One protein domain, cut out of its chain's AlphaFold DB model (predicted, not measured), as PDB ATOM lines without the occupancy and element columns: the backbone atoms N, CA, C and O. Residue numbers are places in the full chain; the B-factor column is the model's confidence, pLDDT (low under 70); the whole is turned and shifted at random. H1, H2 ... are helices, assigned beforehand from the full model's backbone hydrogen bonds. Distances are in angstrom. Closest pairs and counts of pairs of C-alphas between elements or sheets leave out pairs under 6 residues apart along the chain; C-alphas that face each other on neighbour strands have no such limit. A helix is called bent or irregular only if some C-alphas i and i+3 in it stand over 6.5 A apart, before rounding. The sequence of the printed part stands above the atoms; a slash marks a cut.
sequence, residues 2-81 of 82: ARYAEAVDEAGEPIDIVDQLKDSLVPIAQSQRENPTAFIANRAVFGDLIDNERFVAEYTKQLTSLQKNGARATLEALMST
ATOM      1  N   ALA A   2      -5.029  31.062 -11.961       95.81
ATOM      2  CA  ALA A   2      -5.285  32.460 -11.585       95.81
ATOM      3  C   ALA A   2      -4.463  32.988 -10.389       95.81
ATOM      4  O   ALA A   2      -3.771  33.989 -10.514       95.81
ATOM      5  N   ARG A   3      -4.476  32.279  -9.248       96.50
ATOM      6  CA  ARG A   3      -3.679  32.636  -8.058       96.50
ATOM      7  C   ARG A   3      -2.163  32.605  -8.298       96.50
ATOM      8  O   ARG A   3      -1.449  33.408  -7.715       96.50
ATOM      9  N   TYR A   4      -1.687  31.675  -9.127       96.44
ATOM     10  CA  TYR A   4      -0.271  31.534  -9.493       96.44
ATOM     11  C   TYR A   4       0.172  32.668 -10.426       96.44
ATOM     12  O   TYR A   4       1.254  33.213 -10.253       96.44
ATOM     13  N   ALA A   5      -0.697  33.084 -11.352       96.75
ATOM     14  CA  ALA A   5      -0.444  34.192 -12.268       96.75
ATOM     15  C   ALA A   5      -0.319  35.560 -11.565       96.75
ATOM     16  O   ALA A   5       0.114  36.516 -12.194       96.75
ATOM     17  N   GLU A   6      -0.622  35.666 -10.264       96.50
ATOM     18  CA  GLU A   6      -0.278  36.848  -9.455       96.50
ATOM     19  C   GLU A   6       1.250  37.032  -9.292       96.50
ATOM     20  O   GLU A   6       1.682  38.098  -8.855       96.50
ATOM     21  N   ALA A   7       2.056  36.028  -9.677       97.06
ATOM     22  CA  ALA A   7       3.524  36.026  -9.662       97.06
ATOM     23  C   ALA A   7       4.157  36.185  -8.270       97.06
ATOM     24  O   ALA A   7       5.333  36.521  -8.146       97.06
ATOM     25  N   VAL A   8       3.378  35.917  -7.223       96.81
ATOM     26  CA  VAL A   8       3.801  35.954  -5.823       96.81
ATOM     27  C   VAL A   8       3.225  34.731  -5.122       96.81
ATOM     28  O   VAL A   8       2.044  34.414  -5.292       96.81
ATOM     29  N   ASP A   9       4.052  34.029  -4.356       96.00
ATOM     30  CA  ASP A   9       3.633  32.853  -3.607       96.00
ATOM     31  C   ASP A   9       2.868  33.218  -2.317       96.00
ATOM     32  O   ASP A   9       2.362  34.330  -2.138       96.00
ATOM     33  N   GLU A  10       2.689  32.242  -1.430       94.75
ATOM     34  CA  GLU A  10       1.983  32.433  -0.157       94.75
ATOM     35  C   GLU A  10       2.860  33.055   0.937       94.75
ATOM     36  O   GLU A  10       2.323  33.609   1.895       94.75
ATOM     37  N   ALA A  11       4.186  33.000   0.791       94.94
ATOM     38  CA  ALA A  11       5.148  33.655   1.672       94.94
ATOM     39  C   ALA A  11       5.429  35.112   1.260       94.94
ATOM     40  O   ALA A  11       6.032  35.857   2.029       94.94
ATOM     41  N   GLY A  12       4.954  35.534   0.085       94.94
ATOM     42  CA  GLY A  12       5.231  36.854  -0.478       94.94
ATOM     43  C   GLY A  12       6.458  36.876  -1.390       94.94
ATOM     44  O   GLY A  12       6.857  37.953  -1.831       94.94
ATOM     45  N   GLU A  13       7.032  35.714  -1.696       97.50
ATOM     46  CA  GLU A  13       8.195  35.589  -2.566       97.50
ATOM     47  C   GLU A  13       7.775  35.579  -4.043       97.50
ATOM     48  O   GLU A  13       6.707  35.061  -4.396       97.50
ATOM     49  N   PRO A  14       8.594  36.155  -4.937       97.00
ATOM     50  CA  PRO A  14       8.287  36.190  -6.357       97.00
ATOM     51  C   PRO A  14       8.318  34.788  -6.977       97.00
ATOM     52  O   PRO A  14       9.196  33.971  -6.698       97.00
ATOM     53  N   ILE A  15       7.389  34.544  -7.897       96.38
ATOM     54  CA  ILE A  15       7.343  33.350  -8.741       96.38
ATOM     55  C   ILE A  15       7.699  33.755 -10.173       96.38
ATOM     56  O   ILE A  15       7.053  34.635 -10.744       96.38
ATOM     57  N   ASP A  16       8.670  33.075 -10.788       95.88
ATOM     58  CA  ASP A  16       8.926  33.232 -12.223       95.88
ATOM     59  C   ASP A  16       7.820  32.550 -13.045       95.88
ATOM     60  O   ASP A  16       7.593  31.337 -12.956       95.88
ATOM     61  N   ILE A  17       7.105  33.354 -13.832       95.06
ATOM     62  CA  ILE A  17       6.008  32.893 -14.680       95.06
ATOM     63  C   ILE A  17       6.558  32.558 -16.063       95.06
ATOM     64  O   ILE A  17       6.838  33.440 -16.880       95.06
ATOM     65  N   VAL A  18       6.650  31.260 -16.351       94.00
ATOM     66  CA  VAL A  18       7.058  30.738 -17.662       94.00
ATOM     67  C   VAL A  18       5.814  30.510 -18.526       94.00
ATOM     68  O   VAL A  18       5.335  29.389 -18.680       94.00
ATOM     69  N   ASP A  19       5.268  31.600 -19.067       92.75
ATOM     70  CA  ASP A  19       4.083  31.608 -19.935       92.75
ATOM     71  C   ASP A  19       4.257  32.657 -21.053       92.75
ATOM     72  O   ASP A  19       4.716  33.771 -20.797       92.75
ATOM     73  N   GLN A  20       3.899  32.320 -22.296       94.38
ATOM     74  CA  GLN A  20       3.987  33.251 -23.435       94.38
ATOM     75  C   GLN A  20       3.037  34.445 -23.290       94.38
ATOM     76  O   GLN A  20       3.300  35.517 -23.829       94.38
ATOM     77  N   LEU A  21       1.939  34.269 -22.557       94.00
ATOM     78  CA  LEU A  21       0.934  35.294 -22.311       94.00
ATOM     79  C   LEU A  21       1.176  36.050 -21.000       94.00
ATOM     80  O   LEU A  21       0.344  36.885 -20.637       94.00
ATOM     81  N   LYS A  22       2.288  35.799 -20.288       93.75
ATOM     82  CA  LYS A  22       2.545  36.357 -18.947       93.75
ATOM     83  C   LYS A  22       2.352  37.873 -18.874       93.75
ATOM     84  O   LYS A  22       1.700  38.345 -17.951       93.75
ATOM     85  N   ASP A  23       2.821  38.617 -19.878       94.00
ATOM     86  CA  ASP A  23       2.772  40.085 -19.878       94.00
ATOM     87  C   ASP A  23       1.329  40.610 -19.942       94.00
ATOM     88  O   ASP A  23       1.034  41.698 -19.459       94.00
ATOM     89  N   SER A  24       0.410  39.809 -20.491       93.69
ATOM     90  CA  SER A  24      -1.025  40.102 -20.500       93.69
ATOM     91  C   SER A  24      -1.750  39.547 -19.271       93.69
ATOM     92  O   SER A  24      -2.664  40.184 -18.753       93.69
ATOM     93  N   LEU A  25      -1.351  38.370 -18.781       95.69
ATOM     94  CA  LEU A  25      -2.081  37.641 -17.744       95.69
ATOM     95  C   LEU A  25      -1.717  38.063 -16.325       95.69
ATOM     96  O   LEU A  25      -2.604  38.102 -15.474       95.69
ATOM     97  N   VAL A  26      -0.450  38.395 -16.062       97.06
ATOM     98  CA  VAL A  26       0.011  38.793 -14.725       97.06
ATOM     99  C   VAL A  26      -0.697  40.066 -14.241       97.06
ATOM    100  O   VAL A  26      -1.258  40.027 -13.145       97.06
ATOM    101  N   PRO A  27      -0.798  41.155 -15.034       96.81
ATOM    102  CA  PRO A  27      -1.525  42.350 -14.597       96.81
ATOM    103  C   PRO A  27      -3.004  42.069 -14.292       96.81
ATOM    104  O   PRO A  27      -3.551  42.563 -13.305       96.81
ATOM    105  N   ILE A  28      -3.652  41.225 -15.104       97.00
ATOM    106  CA  ILE A  28      -5.048  40.829 -14.890       97.00
ATOM    107  C   ILE A  28      -5.178  40.031 -13.587       97.00
ATOM    108  O   ILE A  28      -6.058  40.319 -12.774       97.00
ATOM    109  N   ALA A  29      -4.296  39.057 -13.356       96.88
ATOM    110  CA  ALA A  29      -4.301  38.243 -12.146       96.88
ATOM    111  C   ALA A  29      -4.060  39.079 -10.879       96.88
ATOM    112  O   ALA A  29      -4.732  38.870  -9.870       96.88
ATOM    113  N   GLN A  30      -3.165  40.068 -10.935       96.25
ATOM    114  CA  GLN A  30      -2.888  40.976  -9.818       96.25
ATOM    115  C   GLN A  30      -4.101  41.843  -9.441       96.25
ATOM    116  O   GLN A  30      -4.312  42.119  -8.261       96.25
ATOM    117  N   SER A  31      -4.958  42.194 -10.408       96.69
ATOM    118  CA  SER A  31      -6.194  42.953 -10.148       96.69
ATOM    119  C   SER A  31      -7.288  42.151  -9.422       96.69
ATOM    120  O   SER A  31      -8.285  42.719  -8.976       96.69
ATOM    121  N   GLN A  32      -7.125  40.833  -9.253       95.06
ATOM    122  CA  GLN A  32      -8.184  39.955  -8.741       95.06
ATOM    123  C   GLN A  32      -8.624  40.234  -7.303       95.06
ATOM    124  O   GLN A  32      -9.711  39.816  -6.913       95.06
ATOM    125  N   ARG A  33      -7.811  40.926  -6.496       91.94
ATOM    126  CA  ARG A  33      -8.240  41.346  -5.151       91.94
ATOM    127  C   ARG A  33      -9.382  42.360  -5.197       91.94
ATOM    128  O   ARG A  33     -10.211  42.382  -4.293       91.94
ATOM    129  N   GLU A  34      -9.421  43.176  -6.244       96.12
ATOM    130  CA  GLU A  34     -10.413  44.233  -6.454       96.12
ATOM    131  C   GLU A  34     -11.491  43.787  -7.445       96.12
ATOM    132  O   GLU A  34     -12.668  44.099  -7.272       96.12
ATOM    133  N   ASN A  35     -11.099  43.008  -8.454       96.81
ATOM    134  CA  ASN A  35     -11.984  42.443  -9.462       96.81
ATOM    135  C   ASN A  35     -11.789  40.917  -9.572       96.81
ATOM    136  O   ASN A  35     -11.072  40.445 -10.461       96.81
ATOM    137  N   PRO A  36     -12.437  40.119  -8.700       96.44
ATOM    138  CA  PRO A  36     -12.203  38.679  -8.605       96.44
ATOM    139  C   PRO A  36     -12.441  37.898  -9.894       96.44
ATOM    140  O   PRO A  36     -11.915  36.800 -10.023       96.44
ATOM    141  N   THR A  37     -13.213  38.424 -10.846       98.00
ATOM    142  CA  THR A  37     -13.534  37.745 -12.109       98.00
ATOM    143  C   THR A  37     -12.669  38.196 -13.287       98.00
ATOM    144  O   THR A  37     -12.772  37.600 -14.358       98.00
ATOM    145  N   ALA A  38     -11.779  39.181 -13.109       97.31
ATOM    146  CA  ALA A  38     -10.977  39.771 -14.187       97.31
ATOM    147  C   ALA A  38     -10.226  38.727 -15.029       97.31
ATOM    148  O   ALA A  38     -10.190  38.816 -16.254       97.31
ATOM    149  N   PHE A  39      -9.661  37.710 -14.376       97.62
ATOM    150  CA  PHE A  39      -8.875  36.675 -15.042       97.62
ATOM    151  C   PHE A  39      -9.729  35.798 -15.956       97.62
ATOM    152  O   PHE A  39      -9.410  35.646 -17.132       97.62
ATOM    153  N   ILE A  40     -10.858  35.292 -15.454       98.00
ATOM    154  CA  ILE A  40     -11.775  34.450 -16.238       98.00
ATOM    155  C   ILE A  40     -12.618  35.250 -17.243       98.00
ATOM    156  O   ILE A  40     -13.199  34.661 -18.147       98.00
ATOM    157  N   ALA A  41     -12.647  36.583 -17.130       97.62
ATOM    158  CA  ALA A  41     -13.240  37.474 -18.126       97.62
ATOM    159  C   ALA A  41     -12.382  37.619 -19.399       97.62
ATOM    160  O   ALA A  41     -12.861  38.153 -20.402       97.62
ATOM    161  N   ASN A  42     -11.132  37.135 -19.401       96.50
ATOM    162  CA  ASN A  42     -10.305  37.088 -20.604       96.50
ATOM    163  C   ASN A  42     -10.849  36.045 -21.600       96.50
ATOM    164  O   ASN A  42     -10.438  34.882 -21.605       96.50
ATOM    165  N   ARG A  43     -11.754  36.478 -22.483       96.62
ATOM    166  CA  ARG A  43     -12.412  35.611 -23.475       96.62
ATOM    167  C   ARG A  43     -11.454  34.984 -24.489       96.62
ATOM    168  O   ARG A  43     -11.771  33.929 -25.025       96.62
ATOM    169  N   ALA A  44     -10.279  35.572 -24.723       95.06
ATOM    170  CA  ALA A  44      -9.275  34.970 -25.603       95.06
ATOM    171  C   ALA A  44      -8.712  33.656 -25.029       95.06
ATOM    172  O   ALA A  44      -8.257  32.802 -25.785       95.06
ATOM    173  N   VAL A  45      -8.764  33.493 -23.705       95.69
ATOM    174  CA  VAL A  45      -8.278  32.304 -22.993       95.69
ATOM    175  C   VAL A  45      -9.432  31.411 -22.538       95.69
ATOM    176  O   VAL A  45      -9.344  30.191 -22.643       95.69
ATOM    177  N   PHE A  46     -10.514  32.006 -22.032       96.50
ATOM    178  CA  PHE A  46     -11.583  31.278 -21.345       96.50
ATOM    179  C   PHE A  46     -12.907  31.213 -22.116       96.50
ATOM    180  O   PHE A  46     -13.833  30.544 -21.661       96.50
ATOM    181  N   GLY A  47     -13.018  31.883 -23.267       97.69
ATOM    182  CA  GLY A  47     -14.274  31.978 -24.012       97.69
ATOM    183  C   GLY A  47     -15.405  32.538 -23.147       97.69
ATOM    184  O   GLY A  47     -15.223  33.531 -22.441       97.69
ATOM    185  N   ASP A  48     -16.554  31.868 -23.163       97.94
ATOM    186  CA  ASP A  48     -17.786  32.326 -22.503       97.94
ATOM    187  C   ASP A  48     -17.926  31.828 -21.057       97.94
ATOM    188  O   ASP A  48     -19.004  31.841 -20.467       97.94
ATOM    189  N   LEU A  49     -16.829  31.375 -20.447       97.25
ATOM    190  CA  LEU A  49     -16.840  30.819 -19.094       97.25
ATOM    191  C   LEU A  49     -17.295  31.832 -18.032       97.25
ATOM    192  O   LEU A  49     -17.926  31.452 -17.046       97.25
ATOM    193  N   ILE A  50     -17.014  33.117 -18.262       98.06
ATOM    194  CA  ILE A  50     -17.493  34.228 -17.432       98.06
ATOM    195  C   ILE A  50     -19.026  34.349 -17.424       98.06
ATOM    196  O   ILE A  50     -19.584  34.863 -16.460       98.06
ATOM    197  N   ASP A  51     -19.715  33.844 -18.448       98.31
ATOM    198  CA  ASP A  51     -21.177  33.908 -18.548       98.31
ATOM    199  C   ASP A  51     -21.863  32.745 -17.808       98.31
ATOM    200  O   ASP A  51     -23.085  32.712 -17.662       98.31
ATOM    201  N   ASN A  52     -21.095  31.772 -17.309       98.56
ATOM    202  CA  ASN A  52     -21.619  30.658 -16.531       98.56
ATOM    203  C   ASN A  52     -21.647  31.006 -15.036       98.56
ATOM    204  O   ASN A  52     -20.655  30.835 -14.328       98.56
ATOM    205  N   GLU A  53     -22.807  31.435 -14.537       98.19
ATOM    206  CA  GLU A  53     -22.989  31.866 -13.141       98.19
ATOM    207  C   GLU A  53     -22.527  30.825 -12.112       98.19
ATOM    208  O   GLU A  53     -21.876  31.166 -11.123       98.19
ATOM    209  N   ARG A  54     -22.813  29.538 -12.355       98.19
ATOM    210  CA  ARG A  54     -22.382  28.452 -11.462       98.19
ATOM    211  C   ARG A  54     -20.860  28.360 -11.408       98.19
ATOM    212  O   ARG A  54     -20.299  28.157 -10.333       98.19
ATOM    213  N   PHE A  55     -20.201  28.484 -12.556       98.38
ATOM    214  CA  PHE A  55     -18.746  28.482 -12.612       98.38
ATOM    215  C   PHE A  55     -18.169  29.707 -11.907       98.38
ATOM    216  O   PHE A  55     -17.275  29.550 -11.083       98.38
ATOM    217  N   VAL A  56     -18.693  30.903 -12.186       98.44
ATOM    218  CA  VAL A  56     -18.234  32.153 -11.562       98.44
ATOM    219  C   VAL A  56     -18.341  32.069 -10.040       98.44
ATOM    220  O   VAL A  56     -17.377  32.388  -9.344       98.44
ATOM    221  N   ALA A  57     -19.464  31.570  -9.516       98.25
ATOM    222  CA  ALA A  57     -19.670  31.415  -8.080       98.25
ATOM    223  C   ALA A  57     -18.622  30.492  -7.434       98.25
ATOM    224  O   ALA A  57     -17.983  30.871  -6.447       98.25
ATOM    225  N   GLU A  58     -18.401  29.301  -8.000       97.75
ATOM    226  CA  GLU A  58     -17.395  28.375  -7.470       97.75
ATOM    227  C   GLU A  58     -15.973  28.908  -7.658       97.75
ATOM    228  O   GLU A  58     -15.165  28.849  -6.732       97.75
ATOM    229  N   TYR A  59     -15.665  29.504  -8.809       98.12
ATOM    230  CA  TYR A  59     -14.367  30.108  -9.085       98.12
ATOM    231  C   TYR A  59     -14.012  31.186  -8.058       98.12
ATOM    232  O   TYR A  59     -12.957  31.110  -7.428       98.12
ATOM    233  N   THR A  60     -14.899  32.159  -7.834       98.00
ATOM    234  CA  THR A  60     -14.655  33.253  -6.886       98.00
ATOM    235  C   THR A  60     -14.539  32.737  -5.454       98.00
ATOM    236  O   THR A  60     -13.685  33.212  -4.698       98.00
ATOM    237  N   LYS A  61     -15.331  31.724  -5.077       97.56
ATOM    238  CA  LYS A  61     -15.215  31.050  -3.777       97.56
ATOM    239  C   LYS A  61     -13.834  30.418  -3.593       97.56
ATOM    240  O   LYS A  61     -13.182  30.675  -2.579       97.56
ATOM    241  N   GLN A  62     -13.365  29.634  -4.564       97.75
ATOM    242  CA  GLN A  62     -12.064  28.970  -4.456       97.75
ATOM    243  C   GLN A  62     -10.903  29.965  -4.534       97.75
ATOM    244  O   GLN A  62      -9.966  29.856  -3.748       97.75
ATOM    245  N   LEU A  63     -10.976  30.978  -5.403       97.94
ATOM    246  CA  LEU A  63      -9.965  32.036  -5.481       97.94
ATOM    247  C   LEU A  63      -9.831  32.779  -4.147       97.94
ATOM    248  O   LEU A  63      -8.721  32.963  -3.652       97.94
ATOM    249  N   THR A  64     -10.961  33.120  -3.521       97.25
ATOM    250  CA  THR A  64     -10.984  33.749  -2.195       97.25
ATOM    251  C   THR A  64     -10.346  32.849  -1.138       97.25
ATOM    252  O   THR A  64      -9.575  33.330  -0.310       97.25
ATOM    253  N   SER A  65     -10.639  31.542  -1.158       97.44
ATOM    254  CA  SER A  65     -10.020  30.593  -0.227       97.44
ATOM    255  C   SER A  65      -8.509  30.502  -0.436       97.44
ATOM    256  O   SER A  65      -7.764  30.554   0.537       97.44
ATOM    257  N   LEU A  66      -8.037  30.452  -1.684       97.25
ATOM    258  CA  LEU A  66      -6.606  30.423  -1.994       97.25
ATOM    259  C   LEU A  66      -5.884  31.681  -1.502       97.25
ATOM    260  O   LEU A  66      -4.799  31.586  -0.939       97.25
ATOM    261  N   GLN A  67      -6.482  32.856  -1.690       95.25
ATOM    262  CA  GLN A  67      -5.886  34.126  -1.269       95.25
ATOM    263  C   GLN A  67      -5.858  34.299   0.255       95.25
ATOM    264  O   GLN A  67      -4.953  34.952   0.768       95.25
ATOM    265  N   LYS A  68      -6.840  33.743   0.979       95.56
ATOM    266  CA  LYS A  68      -6.968  33.912   2.438       95.56
ATOM    267  C   LYS A  68      -6.324  32.794   3.251       95.56
ATOM    268  O   LYS A  68      -5.767  33.061   4.307       95.56
ATOM    269  N   ASN A  69      -6.441  31.560   2.773       96.88
ATOM    270  CA  ASN A  69      -6.130  30.353   3.539       96.88
ATOM    271  C   ASN A  69      -4.952  29.565   2.945       96.88
ATOM    272  O   ASN A  69      -4.472  28.622   3.570       96.88
ATOM    273  N   GLY A  70      -4.517  29.911   1.732       96.88
ATOM    274  CA  GLY A  70      -3.514  29.157   0.989       96.88
ATOM    275  C   GLY A  70      -4.058  27.881   0.341       96.88
ATOM    276  O   GLY A  70      -5.193  27.436   0.567       96.88
ATOM    277  N   ALA A  71      -3.234  27.283  -0.510       96.81
ATOM    278  CA  ALA A  71      -3.554  26.138  -1.348       96.81
ATOM    279  C   ALA A  71      -3.850  24.889  -0.521       96.81
ATOM    280  O   ALA A  71      -4.827  24.190  -0.792       96.81
ATOM    281  N   ARG A  72      -3.046  24.639   0.520       97.00
ATOM    282  CA  ARG A  72      -3.198  23.461   1.378       97.00
ATOM    283  C   ARG A  72      -4.557  23.439   2.079       97.00
ATOM    284  O   ARG A  72      -5.305  22.482   1.907       97.00
ATOM    285  N   ALA A  73      -4.887  24.492   2.825       97.50
ATOM    286  CA  ALA A  73      -6.144  24.555   3.571       97.50
ATOM    287  C   ALA A  73      -7.364  24.559   2.634       97.50
ATOM    288  O   ALA A  73      -8.383  23.937   2.929       97.50
ATOM    289  N   THR A  74      -7.248  25.208   1.469       97.19
ATOM    290  CA  THR A  74      -8.301  25.180   0.442       97.19
ATOM    291  C   THR A  74      -8.571  23.753  -0.044       97.19
ATOM    292  O   THR A  74      -9.728  23.346  -0.151       97.19
ATOM    293  N   LEU A  75      -7.522  22.966  -0.294       96.50
ATOM    294  CA  LEU A  75      -7.662  21.573  -0.715       96.50
ATOM    295  C   LEU A  75      -8.256  20.689   0.392       96.50
ATOM    296  O   LEU A  75      -9.163  19.903   0.125       96.50
ATOM    297  N   GLU A  76      -7.797  20.843   1.635       97.44
ATOM    298  CA  GLU A  76      -8.332  20.113   2.794       97.44
ATOM    299  C   GLU A  76      -9.842  20.382   2.990       97.44
ATOM    300  O   GLU A  76     -10.620  19.453   3.238       97.44
ATOM    301  N   ALA A  77     -10.286  21.630   2.796       95.38
ATOM    302  CA  ALA A  77     -11.698  22.007   2.858       95.38
ATOM    303  C   ALA A  77     -12.533  21.387   1.720       95.38
ATOM    304  O   ALA A  77     -13.643  20.901   1.953       95.38
ATOM    305  N   LEU A  78     -11.994  21.350   0.496       94.00
ATOM    306  CA  LEU A  78     -12.648  20.705  -0.647       94.00
ATOM    307  C   LEU A  78     -12.831  19.203  -0.428       94.00
ATOM    308  O   LEU A  78     -13.908  18.674  -0.685       94.00
ATOM    309  N   MET A  79     -11.813  18.522   0.098       94.12
ATOM    310  CA  MET A  79     -11.875  17.082   0.378       94.12
ATOM    311  C   MET A  79     -12.875  16.728   1.486       94.12
ATOM    312  O   MET A  79     -13.384  15.607   1.523       94.12
ATOM    313  N   SER A  80     -13.152  17.678   2.381       89.69
ATOM    314  CA  SER A  80     -14.101  17.522   3.489       89.69
ATOM    315  C   SER A  80     -15.545  17.862   3.100       89.69
ATOM    316  O   SER A  80     -16.472  17.535   3.838       89.69
ATOM    317  N   THR A  81     -15.751  18.493   1.940       76.00
ATOM    318  CA  THR A  81     -17.080  18.756   1.379       76.00
ATOM    319  C   THR A  81     -17.557  17.487   0.665       76.00
ATOM    320  O   THR A  81     -17.335  17.318  -0.533       76.00
TER     321      THR A  81
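AT A GLANCE: This is residues 2 to 81 of the 82 residues of the protein "Mannitol dehydrogenase family protein" of Actinobacteria bacterium (UniProt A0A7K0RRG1). The long helix H3 folds back at a bend into a V of arms H3a and H3b; with two short irregular helices, H1 and H2, it makes an open frame of few contacts. Residues 2 to 21, unnamed, loop from near the middle to H1. The printed part has 80 residues, 49 of them in the named helices H1, H2 and H3 in that order, with no named strand; its class is all helix, and it is compact, with a radius of gyration of the C-alphas of 13.0 A and spans of 35 by 33 by 21 A.

HOW THE PARTS SIT: Look first at H3, residues 53 to 80, one helix by its hydrogen bonds but bent: C-alphas 68 and 71 are 9.3 A apart, between arms H3a, 53 to 68, and H3b, 71 to 80. The arms touch, H3a with residues 62 to 66 alone, the closest C-alphas being Ser 65 and Thr 74, 5.7 A, at a steep tilt of 53 degrees, opposite ways. H2, residues 43 to 51, is irregular, C-alphas 45 and 48 being 9.5 A apart. With 3 pairs of C-alphas within 8 A, H2 and H3a, the latter with residues 55 to 56 alone, only just touch and only at the corner, closest at Ile 50 and Val 56, 6.3 A. H1, residues 22 to 33, irregular with C-alphas 30 and 33 at 7.1 A, is near H3a and apart from H2 and H3b. Every O i to N i+4 pair is within hydrogen-bond range in H3a and H3b, but 4 of 8 in H1 and 1 of 5 in H2, beside 2 of 6 O i to N i+3 pairs.

IN THESE COORDINATES: Find C-alpha 53 at (-22.989, 31.866, -13.141); H3a runs 22.4 A from there. H3b runs 14.5 A to C-alpha 80 at (-14.101, 17.522, 3.489). H1 measures 18.2 A and H2 10.2 A.

THE WHOLE: The farthest C-alphas, Asp 23 and Ser 80, are 36.6 A apart. The printed part has no cut, no link between helices is long, and no printed residue is under 70 in pLDDT.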